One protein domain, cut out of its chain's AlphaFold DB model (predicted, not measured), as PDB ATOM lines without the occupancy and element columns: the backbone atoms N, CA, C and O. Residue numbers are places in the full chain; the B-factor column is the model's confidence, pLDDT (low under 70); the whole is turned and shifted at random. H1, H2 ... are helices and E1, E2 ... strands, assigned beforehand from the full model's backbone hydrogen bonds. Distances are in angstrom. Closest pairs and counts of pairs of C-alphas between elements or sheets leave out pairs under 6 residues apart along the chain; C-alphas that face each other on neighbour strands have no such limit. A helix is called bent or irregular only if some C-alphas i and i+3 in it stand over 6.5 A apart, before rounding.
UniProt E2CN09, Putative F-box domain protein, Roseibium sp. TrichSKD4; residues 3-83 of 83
ATOM      1  N   ILE A   3     253.091 188.929 196.535       91.06
ATOM      2  CA  ILE A   3     253.690 189.560 195.355       91.06
ATOM      3  C   ILE A   3     255.203 189.560 195.544       91.06
ATOM      4  O   ILE A   3     255.704 190.134 196.506       91.06
ATOM      5  N   GLN A   4     255.944 188.915 194.639       88.44
ATOM      6  CA  GLN A   4     257.415 188.839 194.686       88.44
ATOM      7  C   GLN A   4     257.976 188.368 196.051       88.44
ATOM      8  O   GLN A   4     259.041 188.809 196.484       88.44
ATOM      9  N   GLY A   5     257.258 187.479 196.752       90.31
ATOM     10  CA  GLY A   5     257.628 186.991 198.087       90.31
ATOM     11  C   GLY A   5     257.350 187.978 199.226       90.31
ATOM     12  O   GLY A   5     257.807 187.763 200.353       90.31
ATOM     13  N   CYS A   6     256.628 189.063 198.940       92.94
ATOM     14  CA  CYS A   6     256.101 190.000 199.919       92.94
ATOM     15  C   CYS A   6     254.625 189.710 200.177       92.94
ATOM     16  O   CYS A   6     253.812 189.622 199.256       92.94
ATOM     17  N   LYS A   7     254.263 189.625 201.453       94.81
ATOM     18  CA  LYS A   7     252.893 189.409 201.894       94.81
ATOM     19  C   LYS A   7     252.202 190.750 202.097       94.81
ATOM     20  O   LYS A   7     252.581 191.506 202.985       94.81
ATOM     21  N   LEU A   8     251.150 190.996 201.325       93.56
ATOM     22  CA  LEU A   8     250.258 192.139 201.488       93.56
ATOM     23  C   LEU A   8     249.108 191.728 202.407       93.56
ATOM     24  O   LEU A   8     248.318 190.829 202.076       93.56
ATOM     25  N   VAL A   9     249.032 192.376 203.564       93.25
ATOM     26  CA  VAL A   9     247.981 192.212 204.567       93.25
ATOM     27  C   VAL A   9     247.046 193.401 204.456       93.25
ATOM     28  O   VAL A   9     247.414 194.516 204.799       93.25
ATOM     29  N   GLN A  10     245.834 193.163 203.970       91.19
ATOM     30  CA  GLN A  10     244.819 194.205 203.899       91.19
ATOM     31  C   GLN A  10     244.360 194.565 205.313       91.19
ATOM     32  O   GLN A  10     243.831 193.712 206.027       91.19
ATOM     33  N   THR A  11     244.577 195.813 205.717       87.75
ATOM     34  CA  THR A  11     244.180 196.327 207.037       87.75
ATOM     35  C   THR A  11     242.823 197.014 206.982       87.75
ATOM     36  O   THR A  11     242.050 196.928 207.935       87.75
ATOM     37  N   CYS A  12     242.493 197.619 205.841       83.62
ATOM     38  CA  CYS A  12     241.178 198.171 205.555       83.62
ATOM     39  C   CYS A  12     240.815 197.939 204.087       83.62
ATOM     40  O   CYS A  12     241.617 198.170 203.185       83.62
ATOM     41  N   SER A  13     239.588 197.483 203.843       74.00
ATOM     42  CA  SER A  13     239.051 197.236 202.499       74.00
ATOM     43  C   SER A  13     238.060 198.298 202.030       74.00
ATOM     44  O   SER A  13     237.342 198.070 201.062       74.00
ATOM     45  N   THR A  14     237.927 199.397 202.777       74.50
ATOM     46  CA  THR A  14     236.918 200.436 202.522       74.50
ATOM     47  C   THR A  14     237.594 201.738 202.103       74.50
ATOM     48  O   THR A  14     238.588 201.679 201.400       74.50
ATOM     49  N   TYR A  15     237.070 202.905 202.484       71.25
ATOM     50  CA  TYR A  15     237.632 204.206 202.124       71.25
ATOM     51  C   TYR A  15     238.357 204.817 203.331       71.25
ATOM     52  O   TYR A  15     237.686 205.388 204.199       71.25
ATOM     53  N   PRO A  16     239.701 204.747 203.418       78.88
ATOM     54  CA  PRO A  16     240.671 204.323 202.388       78.88
ATOM     55  C   PRO A  16     240.995 202.815 202.365       78.88
ATOM     56  O   PRO A  16     240.943 202.152 203.403       78.88
ATOM     57  N   GLU A  17     241.383 202.298 201.189       86.88
ATOM     58  CA  GLU A  17     241.860 200.915 201.014       86.88
ATOM     59  C   GLU A  17     243.341 200.873 201.421       86.88
ATOM     60  O   GLU A  17     244.125 201.723 200.992       86.88
ATOM     61  N   GLN A  18     243.714 199.942 202.303       91.31
ATOM     62  CA  GLN A  18     245.002 199.955 203.003       91.31
ATOM     63  C   GLN A  18     245.622 198.562 203.093       91.31
ATOM     64  O   GLN A  18     244.928 197.578 203.379       91.31
ATOM     65  N   TYR A  19     246.943 198.494 202.920       92.81
ATOM     66  CA  TYR A  19     247.714 197.261 203.039       92.81
ATOM     67  C   TYR A  19     249.031 197.484 203.775       92.81
ATOM     68  O   TYR A  19     249.777 198.398 203.443       92.81
ATOM     69  N   ASP A  20     249.372 196.579 204.684       94.81
ATOM     70  CA  ASP A  20     250.740 196.433 205.179       94.81
ATOM     71  C   ASP A  20     251.501 195.431 204.303       94.81
ATOM     72  O   ASP A  20     250.983 194.357 203.971       94.81
ATOM     73  N   VAL A  21     252.742 195.754 203.940       94.94
ATOM     74  CA  VAL A  21     253.601 194.917 203.091       94.94
ATOM     75  C   VAL A  21     254.729 194.328 203.926       94.94
ATOM     76  O   VAL A  21     255.536 195.054 204.502       94.94
ATOM     77  N   PHE A  22     254.825 193.000 203.967       94.19
ATOM     78  CA  PHE A  22     255.838 192.288 204.744       94.19
ATOM     79  C   PHE A  22     256.766 191.459 203.861       94.19
ATOM     80  O   PHE A  22     256.296 190.640 203.073       94.19
ATOM     81  N   LYS A  23     258.081 191.566 204.074       92.75
ATOM     82  CA  LYS A  23     259.082 190.625 203.548       92.75
ATOM     83  C   LYS A  23     259.506 189.691 204.679       92.75
ATOM     84  O   LYS A  23     260.273 190.047 205.576       92.75
ATOM     85  N   GLY A  24     258.940 188.485 204.692       90.81
ATOM     86  CA  GLY A  24     259.090 187.557 205.815       90.81
ATOM     87  C   GLY A  24     258.402 188.074 207.086       90.81
ATOM     88  O   GLY A  24     257.178 188.063 207.168       90.81
ATOM     89  N   LYS A  25     259.187 188.484 208.094       90.31
ATOM     90  CA  LYS A  25     258.682 189.033 209.375       90.31
ATOM     91  C   LYS A  25     258.837 190.552 209.499       90.31
ATOM     92  O   LYS A  25     258.440 191.109 210.515       90.31
ATOM     93  N   VAL A  26     259.448 191.196 208.508       91.25
ATOM     94  CA  VAL A  26     259.756 192.628 208.526       91.25
ATOM     95  C   VAL A  26     258.707 193.355 207.698       91.25
ATOM     96  O   VAL A  26     258.476 192.970 206.551       91.25
ATOM     97  N   GLN A  27     258.069 194.372 208.276       94.12
ATOM     98  CA  GLN A  27     257.251 195.304 207.508       94.12
ATOM     99  C   GLN A  27     258.185 196.179 206.675       94.12
ATOM    100  O   GLN A  27     259.128 196.761 207.207       94.12
ATOM    101  N   ILE A  28     257.962 196.185 205.367       94.44
ATOM    102  CA  ILE A  28     258.760 196.930 204.393       94.44
ATOM    103  C   ILE A  28     257.914 197.929 203.614       94.44
ATOM    104  O   ILE A  28     258.417 198.524 202.673       94.44
ATOM    105  N   GLY A  29     256.631 198.064 203.933       94.38
ATOM    106  CA  GLY A  29     255.854 199.159 203.400       94.38
ATOM    107  C   GLY A  29     254.432 199.223 203.904       94.38
ATOM    108  O   GLY A  29     253.910 198.297 204.534       94.38
ATOM    109  N   TYR A  30     253.806 200.332 203.559       94.94
ATOM    110  CA  TYR A  30     252.404 200.605 203.782       94.94
ATOM    111  C   TYR A  30     251.810 201.199 202.504       94.94
ATOM    112  O   TYR A  30     252.362 202.133 201.925       94.94
ATOM    113  N   LEU A  31     250.716 200.610 202.028       93.56
ATOM    114  CA  LEU A  31     250.013 201.021 200.819       93.56
ATOM    115  C   LEU A  31     248.681 201.645 201.201       93.56
ATOM    116  O   LEU A  31     247.950 201.090 202.026       93.56
ATOM    117  N   ARG A  32     248.327 202.750 200.552       91.94
ATOM    118  CA  ARG A  32     247.082 203.465 200.827       91.94
ATOM    119  C   ARG A  32     246.496 204.042 199.556       91.94
ATOM    120  O   ARG A  32     247.174 204.765 198.843       91.94
ATOM    121  N   LEU A  33     245.216 203.776 199.321       88.50
ATOM    122  CA  LEU A  33     244.426 204.403 198.267       88.50
ATOM    123  C   LEU A  33     243.352 205.296 198.892       88.50
ATOM    124  O   LEU A  33     242.479 204.817 199.623       88.50
ATOM    125  N   ARG A  34     243.402 206.602 198.619       86.25
ATOM    126  CA  ARG A  34     242.408 207.567 199.103       86.25
ATOM    127  C   ARG A  34     242.123 208.637 198.054       86.25
ATOM    128  O   ARG A  34     243.041 209.298 197.598       86.25
ATOM    129  N   TYR A  35     240.841 208.853 197.748       82.38
ATOM    130  CA  TYR A  35     240.383 209.863 196.777       82.38
ATOM    131  C   TYR A  35     241.082 209.763 195.407       82.38
ATOM    132  O   TYR A  35     241.435 210.779 194.822       82.38
ATOM    133  N   GLY A  36     241.317 208.538 194.927       83.31
ATOM    134  CA  GLY A  36     242.013 208.293 193.657       83.31
ATOM    135  C   GLY A  36     243.539 208.389 193.732       83.31
ATOM    136  O   GLY A  36     244.198 208.072 192.757       83.31
ATOM    137  N   GLU A  37     244.123 208.752 194.877       87.94
ATOM    138  CA  GLU A  37     245.575 208.768 195.069       87.94
ATOM    139  C   GLU A  37     246.036 207.486 195.768       87.94
ATOM    140  O   GLU A  37     245.623 207.193 196.896       87.94
ATOM    141  N   PHE A  38     246.888 206.721 195.091       91.88
ATOM    142  CA  PHE A  38     247.552 205.541 195.623       91.88
ATOM    143  C   PHE A  38     248.998 205.854 195.992       91.88
ATOM    144  O   PHE A  38     249.774 206.286 195.142       91.88
ATOM    145  N   THR A  39     249.387 205.573 197.230       93.94
ATOM    146  CA  THR A  39     250.755 205.763 197.722       93.94
ATOM    147  C   THR A  39     251.324 204.475 198.303       93.94
ATOM    148  O   THR A  39     250.596 203.662 198.875       93.94
ATOM    149  N   ALA A  40     252.642 204.309 198.173       95.06
ATOM    150  CA  ALA A  40     253.432 203.324 198.901       95.06
ATOM    151  C   ALA A  40     254.512 204.034 199.720       95.06
ATOM    152  O   ALA A  40     255.340 204.765 199.171       95.06
ATOM    153  N   GLU A  41     254.507 203.790 201.023       95.56
ATOM    154  CA  GLU A  41     255.399 204.404 202.004       95.56
ATOM    155  C   GLU A  41     256.355 203.341 202.566       95.56
ATOM    156  O   GLU A  41     255.936 202.206 202.808       95.56
ATOM    157  N   TYR A  42     257.634 203.689 202.741       93.44
ATOM    158  CA  TYR A  42     258.677 202.829 203.314       93.44
ATOM    159  C   TYR A  42     259.258 203.428 204.609       93.44
ATOM    160  O   TYR A  42     259.601 204.612 204.619       93.44
ATOM    161  N   PRO A  43     259.521 202.620 205.654       90.81
ATOM    162  CA  PRO A  43     259.215 201.189 205.771       90.81
ATOM    163  C   PRO A  43     257.780 200.913 206.247       90.81
ATOM    164  O   PRO A  43     257.315 199.778 206.154       90.81
ATOM    165  N   ASP A  44     257.078 201.930 206.738       90.12
ATOM    166  CA  ASP A  44     255.723 201.848 207.274       90.12
ATOM    167  C   ASP A  44     254.960 203.171 207.061       90.12
ATOM    168  O   ASP A  44     255.376 204.014 206.264       90.12
ATOM    169  N   CYS A  45     253.797 203.315 207.701       85.50
ATOM    170  CA  CYS A  45     252.949 204.503 207.579       85.50
ATOM    171  C   CYS A  45     253.674 205.748 208.121       85.50
ATOM    172  O   CYS A  45     254.277 205.668 209.186       85.50
ATOM    173  N   ASP A  46     253.581 206.890 207.423       83.88
ATOM    174  CA  ASP A  46     254.373 208.113 207.697       83.88
ATOM    175  C   ASP A  46     255.859 207.988 207.291       83.88
ATOM    176  O   ASP A  46     256.694 208.835 207.611       83.88
ATOM    177  N   GLY A  47     256.199 206.923 206.558       87.12
ATOM    178  CA  GLY A  47     257.511 206.712 205.965       87.12
ATOM    179  C   GLY A  47     257.783 207.580 204.730       87.12
ATOM    180  O   GLY A  47     257.030 208.476 204.355       87.12
ATOM    181  N   GLU A  48     258.890 207.293 204.046       92.62
ATOM    182  CA  GLU A  48     259.199 207.921 202.762       92.62
ATOM    183  C   GLU A  48     258.279 207.357 201.674       92.62
ATOM    184  O   GLU A  48     258.244 206.145 201.451       92.62
ATOM    185  N   THR A  49     257.573 208.224 200.951       94.69
ATOM    186  CA  THR A  49     256.812 207.815 199.770       94.69
ATOM    187  C   THR A  49     257.761 207.378 198.656       94.69
ATOM    188  O   THR A  49     258.451 208.202 198.056       94.69
ATOM    189  N   VAL A  50     257.774 206.080 198.353       94.88
ATOM    190  CA  VAL A  50     258.607 205.495 197.288       94.88
ATOM    191  C   VAL A  50     257.843 205.288 195.982       94.88
ATOM    192  O   VAL A  50     258.451 205.079 194.932       94.88
ATOM    193  N   TYR A  51     256.512 205.326 196.036       94.62
ATOM    194  CA  TYR A  51     255.647 205.191 194.872       94.62
ATOM    195  C   TYR A  51     254.356 205.985 195.061       94.62
ATOM    196  O   TYR A  51     253.745 205.929 196.129       94.62
ATOM    197  N   THR A  52     253.925 206.663 194.001       92.88
ATOM    198  CA  THR A  52     252.627 207.338 193.918       92.88
ATOM    199  C   THR A  52     252.011 207.057 192.555       92.88
ATOM    200  O   THR A  52     252.717 207.056 191.543       92.88
ATOM    201  N   ALA A  53     250.704 206.828 192.524       90.38
ATOM    202  CA  ALA A  53     249.919 206.684 191.309       90.38
ATOM    203  C   ALA A  53     248.511 207.256 191.490       90.38
ATOM    204  O   ALA A  53     248.008 207.355 192.606       90.38
ATOM    205  N   GLU A  54     247.871 207.580 190.372       86.94
ATOM    206  CA  GLU A  54     246.492 208.068 190.309       86.94
ATOM    207  C   GLU A  54     245.657 207.070 189.480       86.94
ATOM    208  O   GLU A  54     245.495 207.270 188.275       86.94
ATOM    209  N   PRO A  55     245.228 205.925 190.057       82.69
ATOM    210  CA  PRO A  55     244.342 204.977 189.374       82.69
ATOM    211  C   PRO A  55     243.031 205.629 188.908       82.69
ATOM    212  O   PRO A  55     242.551 206.574 189.529       82.69
ATOM    213  N   GLU A  56     242.411 205.090 187.849       75.06
ATOM    214  CA  GLU A  56     241.184 205.670 187.273       75.06
ATOM    215  C   GLU A  56     239.982 205.633 188.235       75.06
ATOM    216  O   GLU A  56     239.040 206.414 188.093       75.06
ATOM    217  N   GLY A  57     239.977 204.720 189.208       65.88
ATOM    218  CA  GLY A  57     238.879 204.600 190.159       65.88
ATOM    219  C   GLY A  57     238.878 205.685 191.245       65.88
ATOM    220  O   GLY A  57     239.904 206.013 191.838       65.88
ATOM    221  N   ASP A  58     237.687 206.201 191.570       66.50
ATOM    222  CA  ASP A  58     237.455 207.274 192.554       66.50
ATOM    223  C   ASP A  58     237.559 206.745 194.003       66.50
ATOM    224  O   ASP A  58     236.601 206.712 194.772       66.50
ATOM    225  N   GLY A  59     238.740 206.235 194.366       63.03
ATOM    226  CA  GLY A  59     239.084 205.710 195.693       63.03
ATOM    227  C   GLY A  59     238.929 204.198 195.903       63.03
ATOM    228  O   GLY A  59     239.071 203.739 197.034       63.03
ATOM    229  N   TYR A  60     238.733 203.429 194.834       66.88
ATOM    230  CA  TYR A  60     239.047 201.997 194.773       66.88
ATOM    231  C   TYR A  60     239.731 201.690 193.437       66.88
ATOM    232  O   TYR A  60     239.520 202.403 192.461       66.88
ATOM    233  N   PHE A  61     240.542 200.637 193.373       73.44
ATOM    234  CA  PHE A  61     241.105 200.187 192.098       73.44
ATOM    235  C   PHE A  61     240.031 199.531 191.228       73.44
ATOM    236  O   PHE A  61     239.262 198.707 191.732       73.44
ATOM    237  N   MET A  62     240.021 199.798 189.918       74.00
ATOM    238  CA  MET A  62     239.344 198.888 188.990       74.00
ATOM    239  C   MET A  62     240.056 197.528 189.038       74.00
ATOM    240  O   MET A  62     241.280 197.467 189.163       74.00
ATOM    241  N   ASP A  63     239.305 196.428 188.953       71.56
ATOM    242  CA  ASP A  63     239.840 195.065 189.135       71.56
ATOM    243  C   ASP A  63     241.027 194.771 188.199       71.56
ATOM    244  O   ASP A  63     242.031 194.205 188.614       71.56
ATOM    245  N   SER A  64     240.969 195.286 186.968       76.12
ATOM    246  CA  SER A  64     242.028 195.177 185.957       76.12
ATOM    247  C   SER A  64     243.311 195.956 186.265       76.12
ATOM    248  O   SER A  64     244.339 195.702 185.645       76.12
ATOM    249  N   GLU A  65     243.260 196.926 187.175       81.56
ATOM    250  CA  GLU A  65     244.374 197.826 187.487       81.56
ATOM    251  C   GLU A  65     244.999 197.544 188.855       81.56
ATOM    252  O   GLU A  65     246.155 197.898 189.094       81.56
ATOM    253  N   ARG A  66     244.239 196.914 189.761       84.00
ATOM    254  CA  ARG A  66     244.660 196.652 191.139       84.00
ATOM    255  C   ARG A  66     245.994 195.918 191.176       84.00
ATOM    256  O   ARG A  66     246.936 196.406 191.795       84.00
ATOM    257  N   ASP A  67     246.079 194.770 190.509       87.19
ATOM    258  CA  ASP A  67     247.295 193.954 190.506       87.19
ATOM    259  C   ASP A  67     248.487 194.737 189.946       87.19
ATOM    260  O   ASP A  67     249.552 194.752 190.557       87.19
ATOM    261  N   PHE A  68     248.283 195.491 188.861       89.50
ATOM    262  CA  PHE A  68     249.327 196.304 188.241       89.50
ATOM    263  C   PHE A  68     249.916 197.341 189.210       89.50
ATOM    264  O   PHE A  68     251.139 197.441 189.346       89.50
ATOM    265  N   TYR A  69     249.070 198.105 189.907       91.62
ATOM    266  CA  TYR A  69     249.536 199.123 190.852       91.62
ATOM    267  C   TYR A  69     250.159 198.507 192.110       91.62
ATOM    268  O   TYR A  69     251.198 198.989 192.572       91.62
ATOM    269  N   LEU A  70     249.586 197.418 192.635       90.94
ATOM    270  CA  LEU A  70     250.158 196.697 193.773       90.94
ATOM    271  C   LEU A  70     251.538 196.109 193.431       90.94
ATOM    272  O   LEU A  70     252.468 196.243 194.226       90.94
ATOM    273  N   GLU A  71     251.713 195.525 192.242       93.06
ATOM    274  CA  GLU A  71     253.008 195.021 191.768       93.06
ATOM    275  C   GLU A  71     254.053 196.137 191.645       93.06
ATOM    276  O   GLU A  71     255.193 195.980 192.091       93.06
ATOM    277  N   LYS A  72     253.678 197.295 191.085       94.00
ATOM    278  CA  LYS A  72     254.582 198.451 190.976       94.00
ATOM    279  C   LYS A  72     255.013 198.984 192.340       94.00
ATOM    280  O   LYS A  72     256.202 199.243 192.528       94.00
ATOM    281  N   ALA A  73     254.080 199.100 193.282       94.00
ATOM    282  CA  ALA A  73     254.381 199.534 194.639       94.00
ATOM    283  C   ALA A  73     255.338 198.572 195.354       94.00
ATOM    284  O   ALA A  73     256.337 199.008 195.921       94.00
ATOM    285  N   VAL A  74     255.088 197.260 195.282       94.25
ATOM    286  CA  VAL A  74     255.963 196.247 195.899       94.25
ATOM    287  C   VAL A  74     257.366 196.283 195.299       94.25
ATOM    288  O   VAL A  74     258.348 196.220 196.039       94.25
ATOM    289  N   CYS A  75     257.481 196.455 193.982       94.19
ATOM    290  CA  CYS A  75     258.772 196.592 193.314       94.19
ATOM    291  C   CYS A  75     259.556 197.824 193.812       94.19
ATOM    292  O   CYS A  75     260.755 197.725 194.083       94.19
ATOM    293  N   ALA A  76     258.883 198.964 194.010       94.25
ATOM    294  CA  ALA A  76     259.503 200.170 194.565       94.25
ATOM    295  C   ALA A  76     259.980 199.970 196.016       94.25
ATOM    296  O   ALA A  76     261.114 200.320 196.345       94.25
ATOM    297  N   LEU A  77     259.153 199.345 196.864       93.62
ATOM    298  CA  LEU A  77     259.500 199.030 198.257       93.62
ATOM    299  C   LEU A  77     260.693 198.068 198.344       93.62
ATOM    300  O   LEU A  77     261.595 198.263 199.158       93.62
ATOM    301  N   LEU A  78     260.734 197.050 197.480       92.50
ATOM    302  CA  LEU A  78     261.854 196.112 197.398       92.50
ATOM    303  C   LEU A  78     263.151 196.806 196.980       92.50
ATOM    304  O   LEU A  78     264.162 196.627 197.650       92.50
ATOM    305  N   SER A  79     263.102 197.637 195.934       92.38
ATOM    306  CA  SER A  79     264.257 198.414 195.467       92.38
ATOM    307  C   SER A  79     264.841 199.300 196.575       92.38
ATOM    308  O   SER A  79     266.062 199.386 196.729       92.38
ATOM    309  N   LYS A  80     263.972 199.904 197.402       90.88
ATOM    310  CA  LYS A  80     264.379 200.699 198.569       90.88
ATOM    311  C   LYS A  80     264.964 199.842 199.696       90.88
ATOM    312  O   LYS A  80     265.956 200.239 200.288       90.88
ATOM    313  N   CYS A  81     264.375 198.681 199.980       85.19
ATOM    314  CA  CYS A  81     264.831 197.760 201.027       85.19
ATOM    315  C   CYS A  81     266.197 197.108 200.719       85.19
ATOM    316  O   CYS A  81     266.858 196.622 201.634       85.19
ATOM    317  N   GLU A  82     266.596 197.029 199.446       79.31
ATOM    318  CA  GLU A  82     267.876 196.442 199.018       79.31
ATOM    319  C   GLU A  82     269.066 197.423 199.059       79.31
ATOM    320  O   GLU A  82     270.191 197.006 198.776       79.31
ATOM    321  N   HIS A  83     268.839 198.692 199.427       56.09
ATOM    322  CA  HIS A  83     269.872 199.716 199.650       56.09
ATOM    323  C   HIS A  83     270.096 199.980 201.143       56.09
ATOM    324  O   HIS A  83     271.273 200.191 201.516       56.09
TER     325      HIS A  83
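What this domain is: This is residues 3 to 83 of the 83 residues of the protein "Putative F-box domain protein" of Roseibium sp. TrichSKD4 (UniProt E2CN09). A strongly twisted sheet of five strands curls round one long helix, H1, which packs along one face and makes a second layer; the opposite face has no named helix. The strands follow one another as a meander, each the antiparallel neighbour of the one before, in the order E1, E2, E3, E4, E5, and H1 comes last. The printed part has 81 residues, is mixed in class, and is compact, with a radius of gyration of the C-alphas of 11.5 A. Its outline is elongated, 33 by 19 by 19 A.

How they stand to each other: E1, residues 6 to 13, and E2, residues 17 to 23, form a hairpin, with N 9 and O 20 2.8 A apart. E2 and E3, residues 26 to 34, form the next, with N 19 and O 31 at 2.9 A. E3 and E4, residues 37 to 42, form a third, with N 32 and O 39 at 3.0 A. E4 and E5, residues 48 to 53, form the last, with N 40 and O 51 at 2.8 A. These four pairs are within hydrogen-bond range. E1 and E5 are the edge strands and are apart. H1, residues 63 to 81, is on the sheet; its closest C-alphas to E5 are Ala 73 and Tyr 51, 5.8 A, and to E1 Val 74 and Cys 6, 7.4 A. In H1, 13 of 15 O i to N i+4 pairs are within range.

Where its parts are: E1 begins at C-alpha 6 (256.101, 190.000, 199.919). E2 spans 20.2 A and E3 24.8 A. H1 spans 27.8 A, ending at C-alpha 81 (264.831, 197.760, 201.027); it is irregular, with C-alphas 64 and 67 7.1 A apart.

The domain as a whole: The C-alphas farthest apart, Asp 58 and His 83, are 34.0 A apart. The printed part has no cut and no long link. Residues 57 to 60 and 83 have pLDDT under 70.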